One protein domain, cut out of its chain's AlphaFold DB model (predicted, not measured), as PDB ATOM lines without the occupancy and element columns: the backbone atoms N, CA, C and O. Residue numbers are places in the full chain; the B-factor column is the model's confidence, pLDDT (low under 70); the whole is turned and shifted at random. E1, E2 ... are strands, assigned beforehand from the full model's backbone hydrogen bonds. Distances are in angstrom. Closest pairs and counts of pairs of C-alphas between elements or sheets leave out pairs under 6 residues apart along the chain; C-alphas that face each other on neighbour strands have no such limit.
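Overview. This is residues 6 to 166 of the 463 residues of an uncharacterized protein of Agromyces bracchium (UniProt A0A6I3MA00). With little regular structure, the domain is a sandwich: the twisted sheet E1 E4 E9 E6 E7 faces the smaller E8 E5 E10, and the hairpin E2 and E3 bridges E4 and E10. Of 161 printed residues, 62 are in ten named strands, E1 to E10 in order, with no named helix; both sheets are antiparallel. It is all strand and compact, radius of gyration of the C-alphas 15.7 A, spanning 51 by 33 by 31 A.

Arrangement. Antiparallel neighbours are E1, residues 16 to 18, and E4, 38 to 45, N 16 to O 43 2.9 A; E4 and E9, 138 to 147, N 40 to O 145 2.9 A; E9 and E6, 77 to 86, N 80 to O 144 2.8 A. E6 and E7, 119 to 121, form a hairpin, N 83 to O 120 2.9 A. E5, 62 to 69, neighbours E8, 128 to 132, N 63 to O 131 2.9 A, and E10, 155 to 161, N 64 to O 161 2.9 A. E2, 20 to 23, and E3, 26 to 29, form a hairpin, N 21 to O 28 2.9 A.

Along the chain. E1 begins at C-alpha 16 (-15.951, 6.837, -41.468); E10 ends at C-alpha 161 (-22.883, -12.731, -44.710). E9 is 30.2 A long.

Size, cuts and confidence. The printed part has no cut. Links E4 to E5 and E6 to E7 are long. Low confidence includes residues 102 to 115.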
ATOM      1  N   TRP A   6     -17.862 -11.506 -44.683       51.81
ATOM      2  CA  TRP A   6     -17.543 -10.253 -45.333       51.81
ATOM      3  C   TRP A   6     -17.083  -9.287 -44.249       51.81
ATOM      4  O   TRP A   6     -17.854  -8.701 -43.488       51.81
ATOM      5  N   LEU A   7     -15.766  -9.215 -44.189       49.62
ATOM      6  CA  LEU A   7     -15.011  -8.069 -43.784       49.62
ATOM      7  C   LEU A   7     -14.283  -7.617 -45.043       49.62
ATOM      8  O   LEU A   7     -13.332  -8.263 -45.487       49.62
ATOM      9  N   GLY A   8     -14.640  -6.445 -45.559       43.72
ATOM     10  CA  GLY A   8     -13.584  -5.543 -45.991       43.72
ATOM     11  C   GLY A   8     -12.701  -5.259 -44.769       43.72
ATOM     12  O   GLY A   8     -12.905  -4.280 -44.078       43.72
ATOM     13  N   ARG A   9     -11.795  -6.185 -44.431       47.66
ATOM     14  CA  ARG A   9     -10.692  -6.055 -43.461       47.66
ATOM     15  C   ARG A   9     -10.947  -5.933 -41.954       47.66
ATOM     16  O   ARG A   9      -9.954  -5.936 -41.242       47.66
ATOM     17  N   GLY A  10     -12.169  -5.940 -41.420       53.41
ATOM     18  CA  GLY A  10     -12.375  -6.217 -39.976       53.41
ATOM     19  C   GLY A  10     -11.875  -5.159 -39.027       53.41
ATOM     20  O   GLY A  10     -11.940  -5.337 -37.815       53.41
ATOM     21  N   ASP A  11     -11.375  -4.075 -39.588       74.50
ATOM     22  CA  ASP A  11     -10.787  -3.006 -38.851       74.50
ATOM     23  C   ASP A  11     -11.711  -1.810 -39.002       74.50
ATOM     24  O   ASP A  11     -11.978  -1.320 -40.102       74.50
ATOM     25  N   TRP A  12     -12.216  -1.346 -37.867       85.38
ATOM     26  CA  TRP A  12     -12.995  -0.121 -37.786       85.38
ATOM     27  C   TRP A  12     -12.208   1.099 -38.303       85.38
ATOM     28  O   TRP A  12     -12.806   2.153 -38.496       85.38
ATOM     29  N   THR A  13     -10.898   0.975 -38.565       81.56
ATOM     30  CA  THR A  13     -10.077   2.008 -39.220       81.56
ATOM     31  C   THR A  13     -10.508   2.348 -40.648       81.56
ATOM     32  O   THR A  13     -10.296   3.484 -41.068       81.56
ATOM     33  N   ASP A  14     -11.148   1.424 -41.371       82.88
ATOM     34  CA  ASP A  14     -11.685   1.688 -42.714       82.88
ATOM     35  C   ASP A  14     -13.068   2.382 -42.662       82.88
ATOM     36  O   ASP A  14     -13.598   2.815 -43.688       82.88
ATOM     37  N   ALA A  15     -13.664   2.518 -41.470       87.75
ATOM     38  CA  ALA A  15     -14.959   3.162 -41.277       87.75
ATOM     39  C   ALA A  15     -14.834   4.689 -41.168       87.75
ATOM     40  O   ALA A  15     -13.953   5.228 -40.497       87.75
ATOM     41  N   ALA A  16     -15.792   5.415 -41.746       90.62
ATOM     42  CA  ALA A  16     -15.951   6.837 -41.468       90.62
ATOM     43  C   ALA A  16     -16.660   7.011 -40.115       90.62
ATOM     44  O   ALA A  16     -17.845   6.699 -39.973       90.62
ATOM     45  N   LEU A  17     -15.920   7.484 -39.110       92.94
ATOM     46  CA  LEU A  17     -16.398   7.625 -37.735       92.94
ATOM     47  C   LEU A  17     -16.869   9.055 -37.442       92.94
ATOM     48  O   LEU A  17     -16.142  10.028 -37.641       92.94
ATOM     49  N   HIS A  18     -18.075   9.176 -36.894       93.00
ATOM     50  CA  HIS A  18     -18.660  10.426 -36.423       93.00
ATOM     51  C   HIS A  18     -18.992  10.295 -34.937       93.00
ATOM     52  O   HIS A  18     -19.929   9.586 -34.577       93.00
ATOM     53  N   SER A  19     -18.227  10.965 -34.069       93.25
ATOM     54  CA  SER A  19     -18.384  10.880 -32.603       93.25
ATOM     55  C   SER A  19     -18.226   9.461 -32.025       93.25
ATOM     56  O   SER A  19     -18.708   9.179 -30.928       93.25
ATOM     57  N   LEU A  20     -17.519   8.588 -32.746       93.81
ATOM     58  CA  LEU A  20     -17.082   7.258 -32.316       93.81
ATOM     59  C   LEU A  20     -15.560   7.153 -32.410       93.81
ATOM     60  O   LEU A  20     -14.932   7.884 -33.175       93.81
ATOM     61  N   GLU A  21     -14.984   6.239 -31.643       95.06
ATOM     62  CA  GLU A  21     -13.568   5.883 -31.700       95.06
ATOM     63  C   GLU A  21     -13.393   4.366 -31.599       95.06
ATOM     64  O   GLU A  21     -14.304   3.642 -31.193       95.06
ATOM     65  N   VAL A  22     -12.214   3.883 -31.986       94.19
ATOM     66  CA  VAL A  22     -11.850   2.469 -31.879       94.19
ATOM     67  C   VAL A  22     -10.994   2.292 -30.633       94.19
ATOM     68  O   VAL A  22      -9.853   2.752 -30.585       94.19
ATOM     69  N   SER A  23     -11.529   1.610 -29.625       93.06
ATOM     70  CA  SER A  23     -10.835   1.315 -28.373       93.06
ATOM     71  C   SER A  23     -10.655  -0.189 -28.230       93.06
ATOM     72  O   SER A  23     -11.620  -0.948 -28.262       93.06
ATOM     73  N   ARG A  24      -9.398  -0.641 -28.111       91.12
ATOM     74  CA  ARG A  24      -9.034  -2.071 -28.011       91.12
ATOM     75  C   ARG A  24      -9.655  -2.941 -29.122       91.12
ATOM     76  O   ARG A  24     -10.041  -4.078 -28.881       91.12
ATOM     77  N   GLY A  25      -9.760  -2.392 -30.332       89.00
ATOM     78  CA  GLY A  25     -10.347  -3.076 -31.488       89.00
ATOM     79  C   GLY A  25     -11.879  -3.093 -31.526       89.00
ATOM     80  O   GLY A  25     -12.436  -3.676 -32.445       89.00
ATOM     81  N   SER A  26     -12.562  -2.455 -30.573       91.62
ATOM     82  CA  SER A  26     -14.023  -2.314 -30.566       91.62
ATOM     83  C   SER A  26     -14.440  -0.869 -30.827       91.62
ATOM     84  O   SER A  26     -13.745   0.072 -30.442       91.62
ATOM     85  N   LEU A  27     -15.586  -0.688 -31.471       93.50
ATOM     86  CA  LEU A  27     -16.196   0.612 -31.715       93.50
ATOM     87  C   LEU A  27     -16.944   1.090 -30.463       93.50
ATOM     88  O   LEU A  27     -17.840   0.397 -29.977       93.50
ATOM     89  N   VAL A  28     -16.603   2.284 -29.974       95.12
ATOM     90  CA  VAL A  28     -17.189   2.906 -28.772       95.12
ATOM     91  C   VAL A  28     -17.507   4.391 -29.004       95.12
ATOM     92  O   VAL A  28     -17.007   5.006 -29.947       95.12
ATOM     93  N   LEU A  29     -18.344   4.997 -28.152       94.75
ATOM     94  CA  LEU A  29     -18.645   6.437 -28.203       94.75
ATOM     95  C   LEU A  29     -17.420   7.291 -27.811       94.75
ATOM     96  O   LEU A  29     -16.941   7.205 -26.683       94.75
ATOM     97  N   ALA A  30     -16.980   8.221 -28.673       92.12
ATOM     98  CA  ALA A  30     -15.779   9.050 -28.447       92.12
ATOM     99  C   ALA A  30     -16.004  10.246 -27.505       92.12
ATOM    100  O   ALA A  30     -16.912  11.052 -27.745       92.12
ATOM    101  N   GLY A  31     -15.190  10.381 -26.451       83.69
ATOM    102  CA  GLY A  31     -15.268  11.463 -25.453       83.69
ATOM    103  C   GLY A  31     -15.685  11.009 -24.041       83.69
ATOM    104  O   GLY A  31     -16.017   9.840 -23.846       83.69
ATOM    105  N   PRO A  32     -15.685  11.915 -23.043       74.56
ATOM    106  CA  PRO A  32     -15.965  11.576 -21.645       74.56
ATOM    107  C   PRO A  32     -17.435  11.183 -21.423       74.56
ATOM    108  O   PRO A  32     -18.344  11.755 -22.027       74.56
ATOM    109  N   GLU A  33     -17.680  10.214 -20.539       70.25
ATOM    110  CA  GLU A  33     -19.011   9.649 -20.226       70.25
ATOM    111  C   GLU A  33     -20.005  10.664 -19.628       70.25
ATOM    112  O   GLU A  33     -21.192  10.395 -19.533       70.25
ATOM    113  N   THR A  34     -19.555  11.870 -19.280       68.19
ATOM    114  CA  THR A  34     -20.313  12.842 -18.478       68.19
ATOM    115  C   THR A  34     -21.377  13.652 -19.227       68.19
ATOM    116  O   THR A  34     -22.018  14.507 -18.617       68.19
ATOM    117  N   LEU A  35     -21.583  13.437 -20.532       73.69
ATOM    118  CA  LEU A  35     -22.663  14.117 -21.260       73.69
ATOM    119  C   LEU A  35     -23.976  13.317 -21.154       73.69
ATOM    120  O   LEU A  35     -23.966  12.115 -21.406       73.69
ATOM    121  N   PRO A  36     -25.116  13.980 -20.886       75.44
ATOM    122  CA  PRO A  36     -26.394  13.326 -20.568       75.44
ATOM    123  C   PRO A  36     -27.038  12.568 -21.739       75.44
ATOM    124  O   PRO A  36     -27.949  11.773 -21.544       75.44
ATOM    125  N   SER A  37     -26.606  12.817 -22.973       80.69
ATOM    126  CA  SER A  37     -26.997  12.007 -24.123       80.69
ATOM    127  C   SER A  37     -25.930  12.108 -25.197       80.69
ATOM    128  O   SER A  37     -25.562  13.217 -25.601       80.69
ATOM    129  N   ARG A  38     -25.445  10.968 -25.679       87.94
ATOM    130  CA  ARG A  38     -24.438  10.910 -26.740       87.94
ATOM    131  C   ARG A  38     -24.898   9.970 -27.834       87.94
ATOM    132  O   ARG A  38     -25.573   8.978 -27.574       87.94
ATOM    133  N   ARG A  39     -24.518  10.308 -29.060       93.19
ATOM    134  CA  ARG A  39     -24.741   9.504 -30.253       93.19
ATOM    135  C   ARG A  39     -23.497   9.584 -31.118       93.19
ATOM    136  O   ARG A  39     -22.935  10.667 -31.277       93.19
ATOM    137  N   GLY A  40     -23.116   8.463 -31.705       92.62
ATOM    138  CA  GLY A  40     -22.109   8.415 -32.747       92.62
ATOM    139  C   GLY A  40     -22.495   7.415 -33.825       92.62
ATOM    140  O   GLY A  40     -23.351   6.557 -33.614       92.62
ATOM    141  N   ILE A  41     -21.908   7.571 -35.006       94.31
ATOM    142  CA  ILE A  41     -22.192   6.744 -36.177       94.31
ATOM    143  C   ILE A  41     -20.875   6.312 -36.813       94.31
ATOM    144  O   ILE A  41     -20.017   7.153 -37.077       94.31
ATOM    145  N   ALA A  42     -20.732   5.021 -37.087       93.38
ATOM    146  CA  ALA A  42     -19.698   4.483 -37.960       93.38
ATOM    147  C   ALA A  42     -20.343   4.130 -39.293       93.38
ATOM    148  O   ALA A  42     -21.330   3.399 -39.312       93.38
ATOM    149  N   LEU A  43     -19.800   4.642 -40.390       91.94
ATOM    150  CA  LEU A  43     -20.241   4.330 -41.743       91.94
ATOM    151  C   LEU A  43     -19.211   3.428 -42.419       91.94
ATOM    152  O   LEU A  43     -18.034   3.776 -42.494       91.94
ATOM    153  N   LEU A  44     -19.672   2.291 -42.929       90.00
ATOM    154  CA  LEU A  44     -18.857   1.291 -43.598       90.00
ATOM    155  C   LEU A  44     -19.390   1.036 -45.000       90.00
ATOM    156  O   LEU A  44     -20.588   0.827 -45.223       90.00
ATOM    157  N   ASP A  45     -18.456   1.027 -45.938       88.12
ATOM    158  CA  ASP A  45     -18.670   0.480 -47.261       88.12
ATOM    159  C   ASP A  45     -18.747  -1.043 -47.119       88.12
ATOM    160  O   ASP A  45     -17.758  -1.667 -46.741       88.12
ATOM    161  N   ALA A  46     -19.930  -1.621 -47.367       83.56
ATOM    162  CA  ALA A  46     -20.148  -3.064 -47.371       83.56
ATOM    163  C   ALA A  46     -20.035  -3.712 -48.770       83.56
ATOM    164  O   ALA A  46     -20.315  -4.900 -48.966       83.56
ATOM    165  N   GLY A  47     -19.656  -2.913 -49.766       82.12
ATOM    166  CA  GLY A  47     -19.217  -3.323 -51.083       82.12
ATOM    167  C   GLY A  47     -20.176  -4.223 -51.849       82.12
ATOM    168  O   GLY A  47     -21.408  -4.113 -51.794       82.12
ATOM    169  N   ARG A  48     -19.582  -5.132 -52.622       80.56
ATOM    170  CA  ARG A  48     -20.237  -6.234 -53.333       80.56
ATOM    171  C   ARG A  48     -19.484  -7.522 -53.047       80.56
ATOM    172  O   ARG A  48     -18.259  -7.453 -52.950       80.56
ATOM    173  N   PRO A  49     -20.174  -8.673 -53.017       76.69
ATOM    174  CA  PRO A  49     -19.487  -9.949 -52.989       76.69
ATOM    175  C   PRO A  49     -18.654 -10.101 -54.262       76.69
ATOM    176  O   PRO A  49     -19.147  -9.898 -55.388       76.69
ATOM    177  N   LEU A  50     -17.378 -10.432 -54.073       76.31
ATOM    178  CA  LEU A  50     -16.464 -10.781 -55.151       76.31
ATOM    179  C   LEU A  50     -17.001 -12.022 -55.883       76.31
ATOM    180  O   LEU A  50     -17.685 -12.842 -55.278       76.31
ATOM    181  N   PRO A  51     -16.686 -12.223 -57.175       76.75
ATOM    182  CA  PRO A  51     -17.203 -13.368 -57.932       76.75
ATOM    183  C   PRO A  51     -16.952 -14.734 -57.273       76.75
ATOM    184  O   PRO A  51     -17.778 -15.627 -57.389       76.75
ATOM    185  N   GLN A  52     -15.835 -14.875 -56.558       74.25
ATOM    186  CA  GLN A  52     -15.444 -16.089 -55.831       74.25
ATOM    187  C   GLN A  52     -16.186 -16.308 -54.498       74.25
ATOM    188  O   GLN A  52     -16.074 -17.382 -53.919       74.25
ATOM    189  N   GLU A  53     -16.900 -15.296 -54.004       71.25
ATOM    190  CA  GLU A  53     -17.687 -15.335 -52.758       71.25
ATOM    191  C   GLU A  53     -19.163 -15.675 -53.029       71.25
ATOM    192  O   GLU A  53     -19.937 -15.872 -52.096       71.25
ATOM    193  N   ARG A  54     -19.554 -15.760 -54.308       71.75
ATOM    194  CA  ARG A  54     -20.918 -16.082 -54.737       71.75
ATOM    195  C   ARG A  54     -21.103 -17.597 -54.757       71.75
ATOM    196  O   ARG A  54     -20.524 -18.281 -55.597       71.75
ATOM    197  N   GLU A  55     -21.909 -18.123 -53.836       61.72
ATOM    198  CA  GLU A  55     -22.098 -19.575 -53.659       61.72
ATOM    199  C   GLU A  55     -23.248 -20.156 -54.523       61.72
ATOM    200  O   GLU A  55     -23.258 -21.360 -54.780       61.72
ATOM    201  N   SER A  56     -24.200 -19.337 -55.010       58.12
ATOM    202  CA  SER A  56     -25.413 -19.811 -55.712       58.12
ATOM    203  C   SER A  56     -25.611 -19.231 -57.124       58.12
ATOM    204  O   SER A  56     -25.158 -18.134 -57.449       58.12
ATOM    205  N   THR A  57     -26.323 -19.983 -57.977       55.84
ATOM    206  CA  THR A  57     -26.761 -19.573 -59.330       55.84
ATOM    207  C   THR A  57     -28.019 -18.694 -59.327       55.84
ATOM    208  O   THR A  57     -28.537 -18.373 -60.391       55.84
ATOM    209  N   THR A  58     -28.574 -18.392 -58.150       50.91
ATOM    210  CA  THR A  58     -29.773 -17.546 -57.963       50.91
ATOM    211  C   THR A  58     -29.454 -16.156 -57.413       50.91
ATOM    212  O   THR A  58     -30.361 -15.372 -57.129       50.91
ATOM    213  N   ASP A  59     -28.163 -15.848 -57.397       53.44
ATOM    214  CA  ASP A  59     -27.533 -14.585 -57.068       53.44
ATOM    215  C   ASP A  59     -27.690 -14.152 -55.614       53.44
ATOM    216  O   ASP A  59     -28.759 -14.206 -55.016       53.44
ATOM    217  N   ASP A  60     -26.577 -13.649 -55.094       60.03
ATOM    218  CA  ASP A  60     -26.280 -13.126 -53.760       60.03
ATOM    219  C   ASP A  60     -27.153 -11.918 -53.339       60.03
ATOM    220  O   ASP A  60     -26.677 -10.830 -52.998       60.03
ATOM    221  N   ARG A  61     -28.475 -12.083 -53.421       71.50
ATOM    222  CA  ARG A  61     -29.456 -11.007 -53.282       71.50
ATOM    223  C   ARG A  61     -29.712 -10.639 -51.836       71.50
ATOM    224  O   ARG A  61     -30.062  -9.500 -51.552       71.50
ATOM    225  N   TRP A  62     -29.543 -11.582 -50.920       77.62
ATOM    226  CA  TRP A  62     -29.698 -11.336 -49.497       77.62
ATOM    227  C   TRP A  62     -28.352 -11.248 -48.816       77.62
ATOM    228  O   TRP A  62     -27.507 -12.129 -48.953       77.62
ATOM    229  N   ARG A  63     -28.189 -10.186 -48.035       81.94
ATOM    230  CA  ARG A  63     -27.035  -9.989 -47.167       81.94
ATOM    231  C   ARG A  63     -27.512  -9.953 -45.727       81.94
ATOM    232  O   ARG A  63     -28.375  -9.145 -45.391       81.94
ATOM    233  N   ASP A  64     -27.000 -10.852 -44.902       83.75
ATOM    234  CA  ASP A  64     -27.278 -10.880 -43.468       83.75
ATOM    235  C   ASP A  64     -26.202 -10.065 -42.752       83.75
ATOM    236  O   ASP A  64     -25.049 -10.481 -42.655       83.75
ATOM    237  N   VAL A  65     -26.569  -8.863 -42.322       87.75
ATOM    238  CA  VAL A  65     -25.691  -7.942 -41.605       87.75
ATOM    239  C   VAL A  65     -25.855  -8.205 -40.115       87.75
ATOM    240  O   VAL A  65     -26.975  -8.146 -39.616       87.75
ATOM    241  N   ARG A  66     -24.769  -8.477 -39.391       88.88
ATOM    242  CA  ARG A  66     -24.777  -8.770 -37.954       88.88
ATOM    243  C   ARG A  66     -23.762  -7.927 -37.205       88.88
ATOM    244  O   ARG A  66     -22.655  -7.713 -37.677       88.88
ATOM    245  N   ILE A  67     -24.140  -7.510 -36.012       90.62
ATOM    246  CA  ILE A  67     -23.324  -6.806 -35.036       90.62
ATOM    247  C   ILE A  67     -22.989  -7.808 -33.930       90.62
ATOM    248  O   ILE A  67     -23.883  -8.451 -33.381       90.62
ATOM    249  N   LEU A  68     -21.711  -7.931 -33.588       89.44
ATOM    250  CA  LEU A  68     -21.261  -8.622 -32.385       89.44
ATOM    251  C   LEU A  68     -20.814  -7.576 -31.372       89.44
ATOM    252  O   LEU A  68     -19.902  -6.789 -31.637       89.44
ATOM    253  N   LEU A  69     -21.465  -7.562 -30.213       92.69
ATOM    254  CA  LEU A  69     -21.066  -6.701 -29.108       92.69
ATOM    255  C   LEU A  69     -19.839  -7.295 -28.403       92.69
ATOM    256  O   LEU A  69     -19.722  -8.512 -28.282       92.69
ATOM    257  N   ALA A  70     -18.926  -6.436 -27.950       88.81
ATOM    258  CA  ALA A  70     -17.779  -6.856 -27.141       88.81
ATOM    259  C   ALA A  70     -18.209  -7.249 -25.719       88.81
ATOM    260  O   ALA A  70     -17.617  -8.131 -25.103       88.81
ATOM    261  N   GLU A  71     -19.254  -6.591 -25.222       89.56
ATOM    262  CA  GLU A  71     -19.865  -6.797 -23.914       89.56
ATOM    263  C   GLU A  71     -21.392  -6.673 -24.056       89.56
ATOM    264  O   GLU A  71     -21.862  -6.042 -25.009       89.56
ATOM    265  N   PRO A  72     -22.193  -7.258 -23.146       91.12
ATOM    266  CA  PRO A  72     -23.635  -7.028 -23.120       91.12
ATOM    267  C   PRO A  72     -23.964  -5.531 -23.109       91.12
ATOM    268  O   PRO A  72     -23.259  -4.747 -22.478       91.12
ATOM    269  N   LEU A  73     -25.034  -5.142 -23.807       91.69
ATOM    270  CA  LEU A  73     -25.459  -3.747 -23.909       91.69
ATOM    271  C   LEU A  73     -25.729  -3.170 -22.500       91.69
ATOM    272  O   LEU A  73     -26.595  -3.710 -21.808       91.69
ATOM    273  N   PRO A  74     -25.003  -2.124 -22.056       92.62
ATOM    274  CA  PRO A  74     -25.237  -1.513 -20.749       92.62
ATOM    275  C   PRO A  74     -26.615  -0.851 -20.651       92.62
ATOM    276  O   PRO A  74     -27.172  -0.420 -21.662       92.62
ATOM    277  N   ASP A  75     -27.124  -0.689 -19.429       90.06
ATOM    278  CA  ASP A  75     -28.355   0.070 -19.193       90.06
ATOM    279  C   ASP A  75     -28.214   1.509 -19.720       90.06
ATOM    280  O   ASP A  75     -27.170   2.154 -19.598       90.06
ATOM    281  N   GLY A  76     -29.261   1.993 -20.392       90.38
ATOM    282  CA  GLY A  76     -29.265   3.324 -21.006       90.38
ATOM    283  C   GLY A  76     -28.424   3.458 -22.285       90.38
ATOM    284  O   GLY A  76     -28.465   4.513 -22.929       90.38
ATOM    285  N   ALA A  77     -27.696   2.416 -22.699       94.75
ATOM    286  CA  ALA A  77     -27.072   2.341 -24.014       94.75
ATOM    287  C   ALA A  77     -28.027   1.720 -25.039       94.75
ATOM    288  O   ALA A  77     -28.894   0.920 -24.702       94.75
ATOM    289  N   TRP A  78     -27.854   2.080 -26.307       94.38
ATOM    290  CA  TRP A  78     -28.574   1.456 -27.411       94.38
ATOM    291  C   TRP A  78     -27.697   1.367 -28.654       94.38
ATOM    292  O   TRP A  78     -26.760   2.150 -28.852       94.38
ATOM    293  N   VAL A  79     -28.019   0.403 -29.510       94.81
ATOM    294  CA  VAL A  79     -27.384   0.223 -30.818       94.81
ATOM    295  C   VAL A  79     -28.448   0.213 -31.906       94.81
ATOM    296  O   VAL A  79     -29.530  -0.343 -31.737       94.81
ATOM    297  N   ARG A  80     -28.165   0.835 -33.048       94.12
ATOM    298  CA  ARG A  80     -29.035   0.760 -34.219       94.12
ATOM    299  C   ARG A  80     -28.220   0.535 -35.481       94.12
ATOM    300  O   ARG A  80     -27.302   1.286 -35.803       94.12
ATOM    301  N   LEU A  81     -28.597  -0.501 -36.216       92.62
ATOM    302  CA  LEU A  81     -28.048  -0.802 -37.528       92.62
ATOM    303  C   LEU A  81     -28.817  -0.036 -38.609       92.62
ATOM    304  O   LEU A  81     -30.044   0.028 -38.588       92.62
ATOM    305  N   TRP A  82     -28.099   0.499 -39.585       92.12
ATOM    306  CA  TRP A  82     -28.639   1.183 -40.751       92.12
ATOM    307  C   TRP A  82     -28.078   0.553 -42.010       92.12
ATOM    308  O   TRP A  82     -26.899   0.214 -42.076       92.12
ATOM    309  N   THR A  83     -28.914   0.422 -43.031       91.06
ATOM    310  CA  THR A  83     -28.514  -0.188 -44.299       91.06
ATOM    311  C   THR A  83     -28.987   0.671 -45.460       91.06
ATOM    312  O   THR A  83     -30.089   1.220 -45.429       91.06
ATOM    313  N   ARG A  84     -28.145   0.829 -46.478       89.06
ATOM    314  CA  ARG A  84     -28.456   1.582 -47.696       89.06
ATOM    315  C   ARG A  84     -27.911   0.826 -48.891       89.06
ATOM    316  O   ARG A  84     -26.777   0.365 -48.871       89.06
ATOM    317  N   VAL A  85     -28.722   0.696 -49.935       88.50
ATOM    318  CA  VAL A  85     -28.311   0.037 -51.179       88.50
ATOM    319  C   VAL A  85     -28.205   1.083 -52.279       88.50
ATOM    320  O   VAL A  85     -29.129   1.866 -52.496       88.50
ATOM    321  N   GLU A  86     -27.087   1.093 -52.990       86.69
ATOM    322  CA  GLU A  86     -26.831   1.993 -54.114       86.69
ATOM    323  C   GLU A  86     -26.551   1.223 -55.400       86.69
ATOM    324  O   GLU A  86     -26.172   0.056 -55.380       86.69
ATOM    325  N   GLN A  87     -26.730   1.875 -56.545       81.56
ATOM    326  CA  GLN A  87     -26.146   1.377 -57.787       81.56
ATOM    327  C   GLN A  87     -24.651   1.703 -57.813       81.56
ATOM    328  O   GLN A  87     -24.242   2.699 -57.217       81.56
ATOM    329  N   PRO A  88     -23.824   0.888 -58.492       70.94
ATOM    330  CA  PRO A  88     -22.414   1.214 -58.586       70.94
ATOM    331  C   PRO A  88     -22.306   2.526 -59.370       70.94
ATOM    332  O   PRO A  88     -23.061   2.719 -60.333       70.94
ATOM    333  N   PRO A  89     -21.380   3.426 -59.020       66.12
ATOM    334  CA  PRO A  89     -21.100   4.554 -59.892       66.12
ATOM    335  C   PRO A  89     -20.728   4.016 -61.282       66.12
ATOM    336  O   PRO A  89     -19.873   3.141 -61.411       66.12
ATOM    337  N   ALA A  90     -21.398   4.512 -62.329       61.47
ATOM    338  CA  ALA A  90     -21.199   4.038 -63.703       61.47
ATOM    339  C   ALA A  90     -19.750   4.241 -64.193       61.47
ATOM    340  O   ALA A  90     -19.298   3.490 -65.051       61.47
ATOM    341  N   GLN A  91     -19.039   5.228 -63.633       49.81
ATOM    342  CA  GLN A  91     -17.599   5.491 -63.753       49.81
ATOM    343  C   GLN A  91     -17.225   6.586 -62.730       49.81
ATOM    344  O   GLN A  91     -17.781   7.680 -62.789       49.81
ATOM    345  N   GLY A  92     -16.300   6.311 -61.802       55.19
ATOM    346  CA  GLY A  92     -15.779   7.292 -60.832       55.19
ATOM    347  C   GLY A  92     -15.745   6.786 -59.383       55.19
ATOM    348  O   GLY A  92     -16.352   5.754 -59.091       55.19
ATOM    349  N   PRO A  93     -15.024   7.473 -58.471       55.75
ATOM    350  CA  PRO A  93     -15.070   7.160 -57.043       55.75
ATOM    351  C   PRO A  93     -16.515   7.275 -56.543       55.75
ATOM    352  O   PRO A  93     -17.245   8.168 -56.981       55.75
ATOM    353  N   ALA A  94     -16.934   6.364 -55.659       59.94
ATOM    354  CA  ALA A  94     -18.250   6.432 -55.034       59.94
ATOM    355  C   ALA A  94     -18.449   7.838 -54.450       59.94
ATOM    356  O   ALA A  94     -17.579   8.347 -53.739       59.94
ATOM    357  N   ALA A  95     -19.554   8.497 -54.811       61.06
ATOM    358  CA  ALA A  95     -19.901   9.775 -54.205       61.06
ATOM    359  C   ALA A  95     -19.924   9.586 -52.682       61.06
ATOM    360  O   ALA A  95     -20.424   8.568 -52.207       61.06
ATOM    361  N   ALA A  96     -19.353  10.530 -51.929       66.25
ATOM    362  CA  ALA A  96     -19.276  10.423 -50.476       66.25
ATOM    363  C   ALA A  96     -20.688  10.237 -49.899       66.25
ATOM    364  O   ALA A  96     -21.516  11.149 -49.961       66.25
ATOM    365  N   VAL A  97     -20.973   9.043 -49.381       75.19
ATOM    366  CA  VAL A  97     -22.264   8.740 -48.769       75.19
ATOM    367  C   VAL A  97     -22.352   9.487 -47.449       75.19
ATOM    368  O   VAL A  97     -21.467   9.395 -46.601       75.19
ATOM    369  N   THR A  98     -23.423  10.254 -47.275       79.25
ATOM    370  CA  THR A  98     -23.680  10.971 -46.030       79.25
ATOM    371  C   THR A  98     -24.192  10.011 -44.963       79.25
ATOM    372  O   THR A  98     -25.004   9.119 -45.242       79.25
ATOM    373  N   ALA A  99     -23.727  10.211 -43.728       77.12
ATOM    374  CA  ALA A  99     -24.205   9.466 -42.572       77.12
ATOM    375  C   ALA A  99     -25.740   9.573 -42.445       77.12
ATOM    376  O   ALA A  99     -26.300  10.631 -42.755       77.12
ATOM    377  N   PRO A 100     -26.430   8.507 -42.000       80.06
ATOM    378  CA  PRO A 100     -27.877   8.528 -41.836       80.06
ATOM    379  C   PRO A 100     -28.303   9.600 -40.832       80.06
ATOM    380  O   PRO A 100     -27.866   9.601 -39.678       80.06
ATOM    381  N   THR A 101     -29.218  10.475 -41.242       73.44
ATOM    382  CA  THR A 101     -29.973  11.310 -40.307       73.44
ATOM    383  C   THR A 101     -31.376  10.725 -40.112       73.44
ATOM    384  O   THR A 101     -31.914  10.114 -41.036       73.44
ATOM    385  N   PRO A 102     -32.014  10.890 -38.936       64.31
ATOM    386  CA  PRO A 102     -33.384  10.411 -38.726       64.31
ATOM    387  C   PRO A 102     -34.393  10.968 -39.744       64.31
ATOM    388  O   PRO A 102     -35.385  10.309 -40.042       64.31
ATOM    389  N   ALA A 103     -34.127  12.154 -40.301       60.09
ATOM    390  CA  ALA A 103     -34.952  12.783 -41.331       60.09
ATOM    391  C   ALA A 103     -34.861  12.079 -42.701       60.09
ATOM    392  O   ALA A 103     -35.803  12.163 -43.481       60.09
ATOM    393  N   ASP A 104     -33.768  11.355 -42.966       62.62
ATOM    394  CA  ASP A 104     -33.541  10.603 -44.210       62.62
ATOM    395  C   ASP A 104     -34.054   9.152 -44.131       62.62
ATOM    396  O   ASP A 104     -33.826   8.355 -45.046       62.62
ATOM    397  N   SER A 105     -34.699   8.784 -43.018       58.09
ATOM    398  CA  SER A 105     -35.149   7.418 -42.762       58.09
ATOM    399  C   SER A 105     -36.500   7.123 -43.408       58.09
ATOM    400  O   SER A 105     -37.425   7.936 -43.396       58.09
ATOM    401  N   LEU A 106     -36.625   5.920 -43.961       57.91
ATOM    402  CA  LEU A 106     -37.928   5.365 -44.298       57.91
ATOM    403  C   LEU A 106     -38.599   4.834 -43.034       57.91
ATOM    404  O   LEU A 106     -37.961   4.151 -42.231       57.91
ATOM    405  N   PHE A 107     -39.895   5.108 -42.895       56.44
ATOM    406  CA  PHE A 107     -40.725   4.466 -41.882       56.44
ATOM    407  C   PHE A 107     -40.764   2.945 -42.106       56.44
ATOM    408  O   PHE A 107     -40.724   2.470 -43.249       56.44
ATOM    409  N   ASP A 108     -40.867   2.202 -41.003       53.28
ATOM    410  CA  ASP A 108     -40.818   0.732 -40.955       53.28
ATOM    411  C   ASP A 108     -41.915   0.059 -41.815       53.28
ATOM    412  O   ASP A 108     -41.751  -1.060 -42.299       53.28
ATOM    413  N   ASP A 109     -42.987   0.795 -42.123       50.47
ATOM    414  CA  ASP A 109     -44.147   0.325 -42.892       50.47
ATOM    415  C   ASP A 109     -43.966   0.345 -44.429       50.47
ATOM    416  O   ASP A 109     -44.897   0.037 -45.177       50.47
ATOM    417  N   SER A 110     -42.793   0.730 -44.945       46.72
ATOM    418  CA  SER A 110     -42.546   0.831 -46.394       46.72
ATOM    419  C   SER A 110     -42.160  -0.507 -47.062       46.72
ATOM    420  O   SER A 110     -41.776  -1.483 -46.416       46.72
ATOM    421  N   ALA A 111     -42.319  -0.581 -48.394       49.22
ATOM    422  CA  ALA A 111     -42.109  -1.793 -49.196       49.22
ATOM    423  C   ALA A 111     -40.729  -2.466 -48.950       49.22
ATOM    424  O   ALA A 111     -39.748  -1.782 -48.665       49.22
ATOM    425  N   PRO A 112     -40.612  -3.806 -49.090       53.56
ATOM    426  CA  PRO A 112     -39.440  -4.577 -48.646       53.56
ATOM    427  C   PRO A 112     -38.124  -4.279 -49.365       53.56
ATOM    428  O   PRO A 112     -37.065  -4.539 -48.794       53.56
ATOM    429  N   ALA A 113     -38.168  -3.764 -50.593       58.72
ATOM    430  CA  ALA A 113     -36.963  -3.362 -51.298       58.72
ATOM    431  C   ALA A 113     -36.413  -2.091 -50.646       58.72
ATOM    432  O   ALA A 113     -37.097  -1.073 -50.667       58.72
ATOM    433  N   THR A 114     -35.187  -2.134 -50.110       58.50
ATOM    434  CA  THR A 114     -34.483  -0.922 -49.670       58.50
ATOM    435  C   THR A 114     -34.402   0.020 -50.872       58.50
ATOM    436  O   THR A 114     -33.704  -0.304 -51.842       58.50
ATOM    437  N   PRO A 115     -35.145   1.141 -50.882       65.00
ATOM    438  CA  PRO A 115     -35.136   2.046 -52.013       65.00
ATOM    439  C   PRO A 115     -33.716   2.547 -52.217       65.00
ATOM    440  O   PRO A 115     -32.988   2.826 -51.261       65.00
ATOM    441  N   ARG A 116     -33.310   2.621 -53.481       73.75
ATOM    442  CA  ARG A 116     -31.944   3.008 -53.819       73.75
ATOM    443  C   ARG A 116     -31.642   4.391 -53.253       73.75
ATOM    444  O   ARG A 116     -32.429   5.316 -53.436       73.75
ATOM    445  N   GLY A 117     -30.496   4.514 -52.591       78.62
ATOM    446  CA  GLY A 117     -30.025   5.784 -52.042       78.62
ATOM    447  C   GLY A 117     -30.716   6.249 -50.755       78.62
ATOM    448  O   GLY A 117     -30.403   7.343 -50.296       78.62
ATOM    449  N   LEU A 118     -31.610   5.449 -50.154       83.12
ATOM    450  CA  LEU A 118     -32.220   5.758 -48.857       83.12
ATOM    451  C   LEU A 118     -31.681   4.854 -47.749       83.12
ATOM    452  O   LEU A 118     -31.394   3.674 -47.962       83.12
ATOM    453  N   TRP A 119     -31.551   5.432 -46.557       86.00
ATOM    454  CA  TRP A 119     -31.163   4.711 -45.355       86.00
ATOM    455  C   TRP A 119     -32.379   4.035 -44.725       86.00
ATOM    456  O   TRP A 119     -33.412   4.664 -44.484       86.00
ATOM    457  N   ARG A 120     -32.238   2.747 -44.419       85.44
ATOM    458  CA  ARG A 120     -33.232   1.963 -43.694       85.44
ATOM    459  C   ARG A 120     -32.689   1.562 -42.320       85.44
ATOM    460  O   ARG A 120     -31.680   0.847 -42.282       85.44
ATOM    461  N   PRO A 121     -33.325   1.989 -41.217       87.81
ATOM    462  CA  PRO A 121     -32.966   1.525 -39.885       87.81
ATOM    463  C   PRO A 121     -33.478   0.103 -39.641       87.81
ATOM    464  O   PRO A 121     -34.561  -0.266 -40.092       87.81
ATOM    465  N   ALA A 122     -32.712  -0.682 -38.891       86.12
ATOM    466  CA  ALA A 122     -33.225  -1.827 -38.154       86.12
ATOM    467  C   ALA A 122     -33.915  -1.354 -36.862       86.12
ATOM    468  O   ALA A 122     -33.777  -0.193 -36.454       86.12
ATOM    469  N   ALA A 123     -34.633  -2.261 -36.193       83.88
ATOM    470  CA  ALA A 123     -35.158  -1.988 -34.859       83.88
ATOM    471  C   ALA A 123     -34.019  -1.606 -33.894       83.88
ATOM    472  O   ALA A 123     -32.871  -2.024 -34.061       83.88
ATOM    473  N   VAL A 124     -34.338  -0.783 -32.894       87.75
ATOM    474  CA  VAL A 124     -33.384  -0.453 -31.826       87.75
ATOM    475  C   VAL A 124     -32.980  -1.745 -31.123       87.75
ATOM    476  O   VAL A 124     -33.818  -2.619 -30.911       87.75
ATOM    477  N   ASP A 125     -31.687  -1.873 -30.851       88.75
ATOM    478  CA  ASP A 125     -31.023  -3.027 -30.242       88.75
ATOM    479  C   ASP A 125     -31.076  -4.318 -31.069       88.75
ATOM    480  O   ASP A 125     -30.604  -5.373 -30.637       88.75
ATOM    481  N   ALA A 126     -31.560  -4.246 -32.313       85.12
ATOM    482  CA  ALA A 126     -31.412  -5.341 -33.255       85.12
ATOM    483  C   ALA A 126     -29.939  -5.490 -33.652       85.12
ATOM    484  O   ALA A 126     -29.368  -4.655 -34.357       85.12
ATOM    485  N   LEU A 127     -29.343  -6.614 -33.258       89.62
ATOM    486  CA  LEU A 127     -27.963  -6.973 -33.596       89.62
ATOM    487  C   LEU A 127     -27.816  -7.528 -35.016       89.62
ATOM    488  O   LEU A 127     -26.759  -8.030 -35.381       89.62
ATOM    489  N   GLY A 128     -28.858  -7.470 -35.838       87.56
ATOM    490  CA  GLY A 128     -28.736  -7.841 -37.233       87.56
ATOM    491  C   GLY A 128     -29.921  -7.424 -38.084       87.56
ATOM    492  O   GLY A 128     -31.017  -7.171 -37.586       87.56
ATOM    493  N   ALA A 129     -29.682  -7.356 -39.387       85.25
ATOM    494  CA  ALA A 129     -30.691  -7.077 -40.389       85.25
ATOM    495  C   ALA A 129     -30.389  -7.843 -41.673       85.25
ATOM    496  O   ALA A 129     -29.247  -7.928 -42.125       85.25
ATOM    497  N   ARG A 130     -31.448  -8.340 -42.307       82.06
ATOM    498  CA  ARG A 130     -31.365  -8.935 -43.635       82.06
ATOM    499  C   ARG A 130     -31.656  -7.856 -44.673       82.06
ATOM    500  O   ARG A 130     -32.715  -7.232 -44.632       82.06
ATOM    501  N   VAL A 131     -30.734  -7.648 -45.605       82.75
ATOM    502  CA  VAL A 131     -30.841  -6.621 -46.645       82.75
ATOM    503  C   VAL A 131     -30.982  -7.271 -48.004       82.75
ATOM    504  O   VAL A 131     -30.139  -8.076 -48.399       82.75
ATOM    505  N   PHE A 132     -32.020  -6.876 -48.733       78.75
ATOM    506  CA  PHE A 132     -32.151  -7.222 -50.136       78.75
ATOM    507  C   PHE A 132     -31.297  -6.270 -50.976       78.75
ATOM    508  O   PHE A 132     -31.611  -5.088 -51.131       78.75
ATOM    509  N   CYS A 133     -30.202  -6.787 -51.510       78.81
ATOM    510  CA  CYS A 133     -29.257  -6.094 -52.358       78.81
ATOM    511  C   CYS A 133     -29.221  -6.807 -53.712       78.81
ATOM    512  O   CYS A 133     -28.636  -7.877 -53.832       78.81
ATOM    513  N   ARG A 134     -29.862  -6.229 -54.738       73.50
ATOM    514  CA  ARG A 134     -29.838  -6.780 -56.108       73.50
ATOM    515  C   ARG A 134     -28.392  -7.009 -56.572       73.50
ATOM    516  O   ARG A 134     -27.471  -6.409 -56.032       73.50
ATOM    517  N   GLU A 135     -28.182  -7.824 -57.603       69.50
ATOM    518  CA  GLU A 135     -26.834  -8.130 -58.118       69.50
ATOM    519  C   GLU A 135     -25.990  -6.890 -58.457       69.50
ATOM    520  O   GLU A 135     -24.765  -6.874 -58.314       69.50
ATOM    521  N   ASP A 136     -26.665  -5.826 -58.895       71.25
ATOM    522  CA  ASP A 136     -26.101  -4.517 -59.192       71.25
ATOM    523  C   ASP A 136     -26.154  -3.559 -57.993       71.25
ATOM    524  O   ASP A 136     -26.027  -2.350 -58.168       71.25
ATOM    525  N   GLY A 137     -26.343  -4.067 -56.782       79.12
ATOM    526  CA  GLY A 137     -26.448  -3.313 -55.546       79.12
ATOM    527  C   GLY A 137     -25.117  -3.248 -54.802       79.12
ATOM    528  O   GLY A 137     -24.406  -4.236 -54.626       79.12
ATOM    529  N   PHE A 138     -24.759  -2.051 -54.373       85.69
ATOM    530  CA  PHE A 138     -23.642  -1.753 -53.495       85.69
ATOM    531  C   PHE A 138     -24.206  -1.486 -52.096       85.69
ATOM    532  O   PHE A 138     -25.096  -0.647 -51.963       85.69
ATOM    533  N   LEU A 139     -23.778  -2.246 -51.087       88.00
ATOM    534  CA  LEU A 139     -24.323  -2.115 -49.734       88.00
ATOM    535  C   LEU A 139     -23.473  -1.135 -48.932       88.00
ATOM    536  O   LEU A 139     -22.259  -1.261 -48.885       88.00
ATOM    537  N   TRP A 140     -24.136  -0.221 -48.247       90.56
ATOM    538  CA  TRP A 140     -23.578   0.604 -47.189       90.56
ATOM    539  C   TRP A 140     -24.223   0.206 -45.871       90.56
ATOM    540  O   TRP A 140     -25.438  -0.014 -45.803       90.56
ATOM    541  N   VAL A 141     -23.411   0.134 -44.824       91.44
ATOM    542  CA  VAL A 141     -23.865  -0.163 -43.469       91.44
ATOM    543  C   VAL A 141     -23.441   0.971 -42.555       91.44
ATOM    544  O   VAL A 141     -22.298   1.409 -42.600       91.44
ATOM    545  N   ALA A 142     -24.353   1.445 -41.717       93.00
ATOM    546  CA  ALA A 142     -24.017   2.353 -40.636       93.00
ATOM    547  C   ALA A 142     -24.397   1.742 -39.285       93.00
ATOM    548  O   ALA A 142     -25.469   1.163 -39.130       93.00
ATOM    549  N   VAL A 143     -23.507   1.875 -38.309       94.12
ATOM    550  CA  VAL A 143     -23.729   1.462 -36.923       94.12
ATOM    551  C   VAL A 143     -23.848   2.722 -36.089       94.12
ATOM    552  O   VAL A 143     -22.908   3.508 -35.996       94.12
ATOM    553  N   GLU A 144     -25.023   2.938 -35.520       95.75
ATOM    554  CA  GLU A 144     -25.318   4.043 -34.622       95.75
ATOM    555  C   GLU A 144     -25.249   3.526 -33.185       95.75
ATOM    556  O   GLU A 144     -25.961   2.588 -32.831       95.75
ATOM    557  N   LEU A 145     -24.393   4.133 -32.368       95.88
ATOM    558  CA  LEU A 145     -24.350   3.896 -30.928       95.88
ATOM    559  C   LEU A 145     -24.947   5.106 -30.230       95.88
ATOM    560  O   LEU A 145     -24.677   6.245 -30.626       95.88
ATOM    561  N   GLY A 146     -25.703   4.873 -29.167       94.38
ATOM    562  CA  GLY A 146     -26.101   5.941 -28.271       94.38
ATOM    563  C   GLY A 146     -26.142   5.522 -26.817       94.38
ATOM    564  O   GLY A 146     -26.052   4.347 -26.475       94.38
ATOM    565  N   SER A 147     -26.199   6.536 -25.962       93.38
ATOM    566  CA  SER A 147     -26.143   6.401 -24.512       93.38
ATOM    567  C   SER A 147     -26.869   7.559 -23.838       93.38
ATOM    568  O   SER A 147     -26.802   8.693 -24.326       93.38
ATOM    569  N   THR A 148     -27.518   7.282 -22.707       91.75
ATOM    570  CA  THR A 148     -28.082   8.266 -21.766       91.75
ATOM    571  C   THR A 148     -27.096   8.697 -20.667       91.75
ATOM    572  O   THR A 148     -27.493   9.376 -19.725       91.75
ATOM    573  N   GLY A 149     -25.816   8.319 -20.772       83.38
ATOM    574  CA  GLY A 149     -24.747   8.717 -19.846       83.38
ATOM    575  C   GLY A 149     -24.399   7.697 -18.755       83.38
ATOM    576  O   GLY A 149     -23.480   7.948 -17.985       83.38
ATOM    577  N   GLU A 150     -25.088   6.552 -18.688       80.25
ATOM    578  CA  GLU A 150     -24.828   5.496 -17.685       80.25
ATOM    579  C   GLU A 150     -23.838   4.419 -18.171       80.25
ATOM    580  O   GLU A 150     -23.216   3.733 -17.366       80.25
ATOM    581  N   GLY A 151     -23.634   4.313 -19.486       84.62
ATOM    582  CA  GLY A 151     -22.672   3.404 -20.109       84.62
ATOM    583  C   GLY A 151     -22.691   3.515 -21.634       84.62
ATOM    584  O   GLY A 151     -23.631   4.063 -22.208       84.62
ATOM    585  N   SER A 152     -21.654   3.028 -22.318       89.31
ATOM    586  CA  SER A 152     -21.596   3.002 -23.788       89.31
ATOM    587  C   SER A 152     -21.646   1.570 -24.293       89.31
ATOM    588  O   SER A 152     -20.902   0.718 -23.816       89.31
ATOM    589  N   ALA A 153     -22.439   1.329 -25.335       93.69
ATOM    590  CA  ALA A 153     -22.305   0.118 -26.131       93.69
ATOM    591  C   ALA A 153     -20.872   0.001 -26.685       93.69
ATOM    592  O   ALA A 153     -20.256   1.013 -27.044       93.69
ATOM    593  N   SER A 154     -20.375  -1.232 -26.770       94.88
ATOM    594  CA  SER A 154     -19.097  -1.567 -27.396       94.88
ATOM    595  C   SER A 154     -19.331  -2.632 -28.457       94.88
ATOM    596  O   SER A 154     -19.803  -3.729 -28.149       94.88
ATOM    597  N   VAL A 155     -19.040  -2.310 -29.717       93.56
ATOM    598  CA  VAL A 155     -19.210  -3.247 -30.834       93.56
ATOM    599  C   VAL A 155     -17.857  -3.828 -31.206       93.56
ATOM    600  O   VAL A 155     -16.991  -3.117 -31.709       93.56
ATOM    601  N   ALA A 156     -17.690  -5.130 -30.992       90.38
ATOM    602  CA  ALA A 156     -16.479  -5.841 -31.377       90.38
ATOM    603  C   ALA A 156     -16.384  -5.956 -32.898       90.38
ATOM    604  O   ALA A 156     -15.339  -5.680 -33.480       90.38
ATOM    605  N   GLU A 157     -17.482  -6.340 -33.553       89.50
ATOM    606  CA  GLU A 157     -17.435  -6.697 -34.964       89.50
ATOM    607  C   GLU A 157     -18.737  -6.414 -35.719       89.50
ATOM    608  O   GLU A 157     -19.835  -6.551 -35.182       89.50
ATOM    609  N   LEU A 158     -18.594  -6.070 -37.001       88.44
ATOM    610  CA  LEU A 158     -19.669  -6.055 -37.984       88.44
ATOM    611  C   LEU A 158     -19.409  -7.141 -39.030       88.44
ATOM    612  O   LEU A 158     -18.356  -7.174 -39.658       88.44
ATOM    613  N   LEU A 159     -20.388  -8.008 -39.241       86.75
ATOM    614  CA  LEU A 159     -20.345  -9.103 -40.196       86.75
ATOM    615  C   LEU A 159     -21.375  -8.866 -41.283       86.75
ATOM    616  O   LEU A 159     -22.531  -8.594 -40.978       86.75
ATOM    617  N   VAL A 160     -20.998  -9.040 -42.544       84.75
ATOM    618  CA  VAL A 160     -21.975  -9.183 -43.626       84.75
ATOM    619  C   VAL A 160     -21.822 -10.582 -44.206       84.75
ATOM    620  O   VAL A 160     -20.737 -10.991 -44.595       84.75
ATOM    621  N   LEU A 161     -22.889 -11.369 -44.191       81.00
ATOM    622  CA  LEU A 161     -22.883 -12.731 -44.710       81.00
ATOM    623  C   LEU A 161     -23.679 -12.758 -46.010       81.00
ATOM    624  O   LEU A 161     -24.800 -12.246 -46.065       81.00
ATOM    625  N   THR A 162     -23.099 -13.350 -47.046       75.50
ATOM    626  CA  THR A 162     -23.747 -13.591 -48.340       75.50
ATOM    627  C   THR A 162     -23.967 -15.097 -48.538       75.50
ATOM    628  O   THR A 162     -23.594 -15.901 -47.682       75.50
ATOM    629  N   GLY A 163     -24.649 -15.499 -49.607       66.19
ATOM    630  CA  GLY A 163     -24.884 -16.903 -49.957       66.19
ATOM    631  C   GLY A 163     -26.072 -17.566 -49.259       66.19
ATOM    632  O   GLY A 163     -26.390 -18.721 -49.544       66.19
ATOM    633  N   ASP A 164     -26.773 -16.861 -48.367       63.62
ATOM    634  CA  ASP A 164     -28.040 -17.353 -47.836       63.62
ATOM    635  C   ASP A 164     -29.180 -16.921 -48.760       63.62
ATOM    636  O   ASP A 164     -29.712 -15.817 -48.649       63.62
ATOM    637  N   ASP A 165     -29.613 -17.827 -49.635       62.84
ATOM    638  CA  ASP A 165     -30.847 -17.664 -50.411       62.84
ATOM    639  C   ASP A 165     -32.096 -17.575 -49.491       62.84
ATOM    640  O   ASP A 165     -33.202 -17.265 -49.930       62.84
ATOM    641  N   GLY A 166     -31.933 -17.839 -48.190       64.94
ATOM    642  CA  GLY A 166     -32.977 -17.759 -47.184       64.94
ATOM    643  C   GLY A 166     -33.798 -19.036 -47.087       64.94
ATOM    644  O   GLY A 166     -33.777 -19.895 -47.966       64.94
TER     645      GLY A 166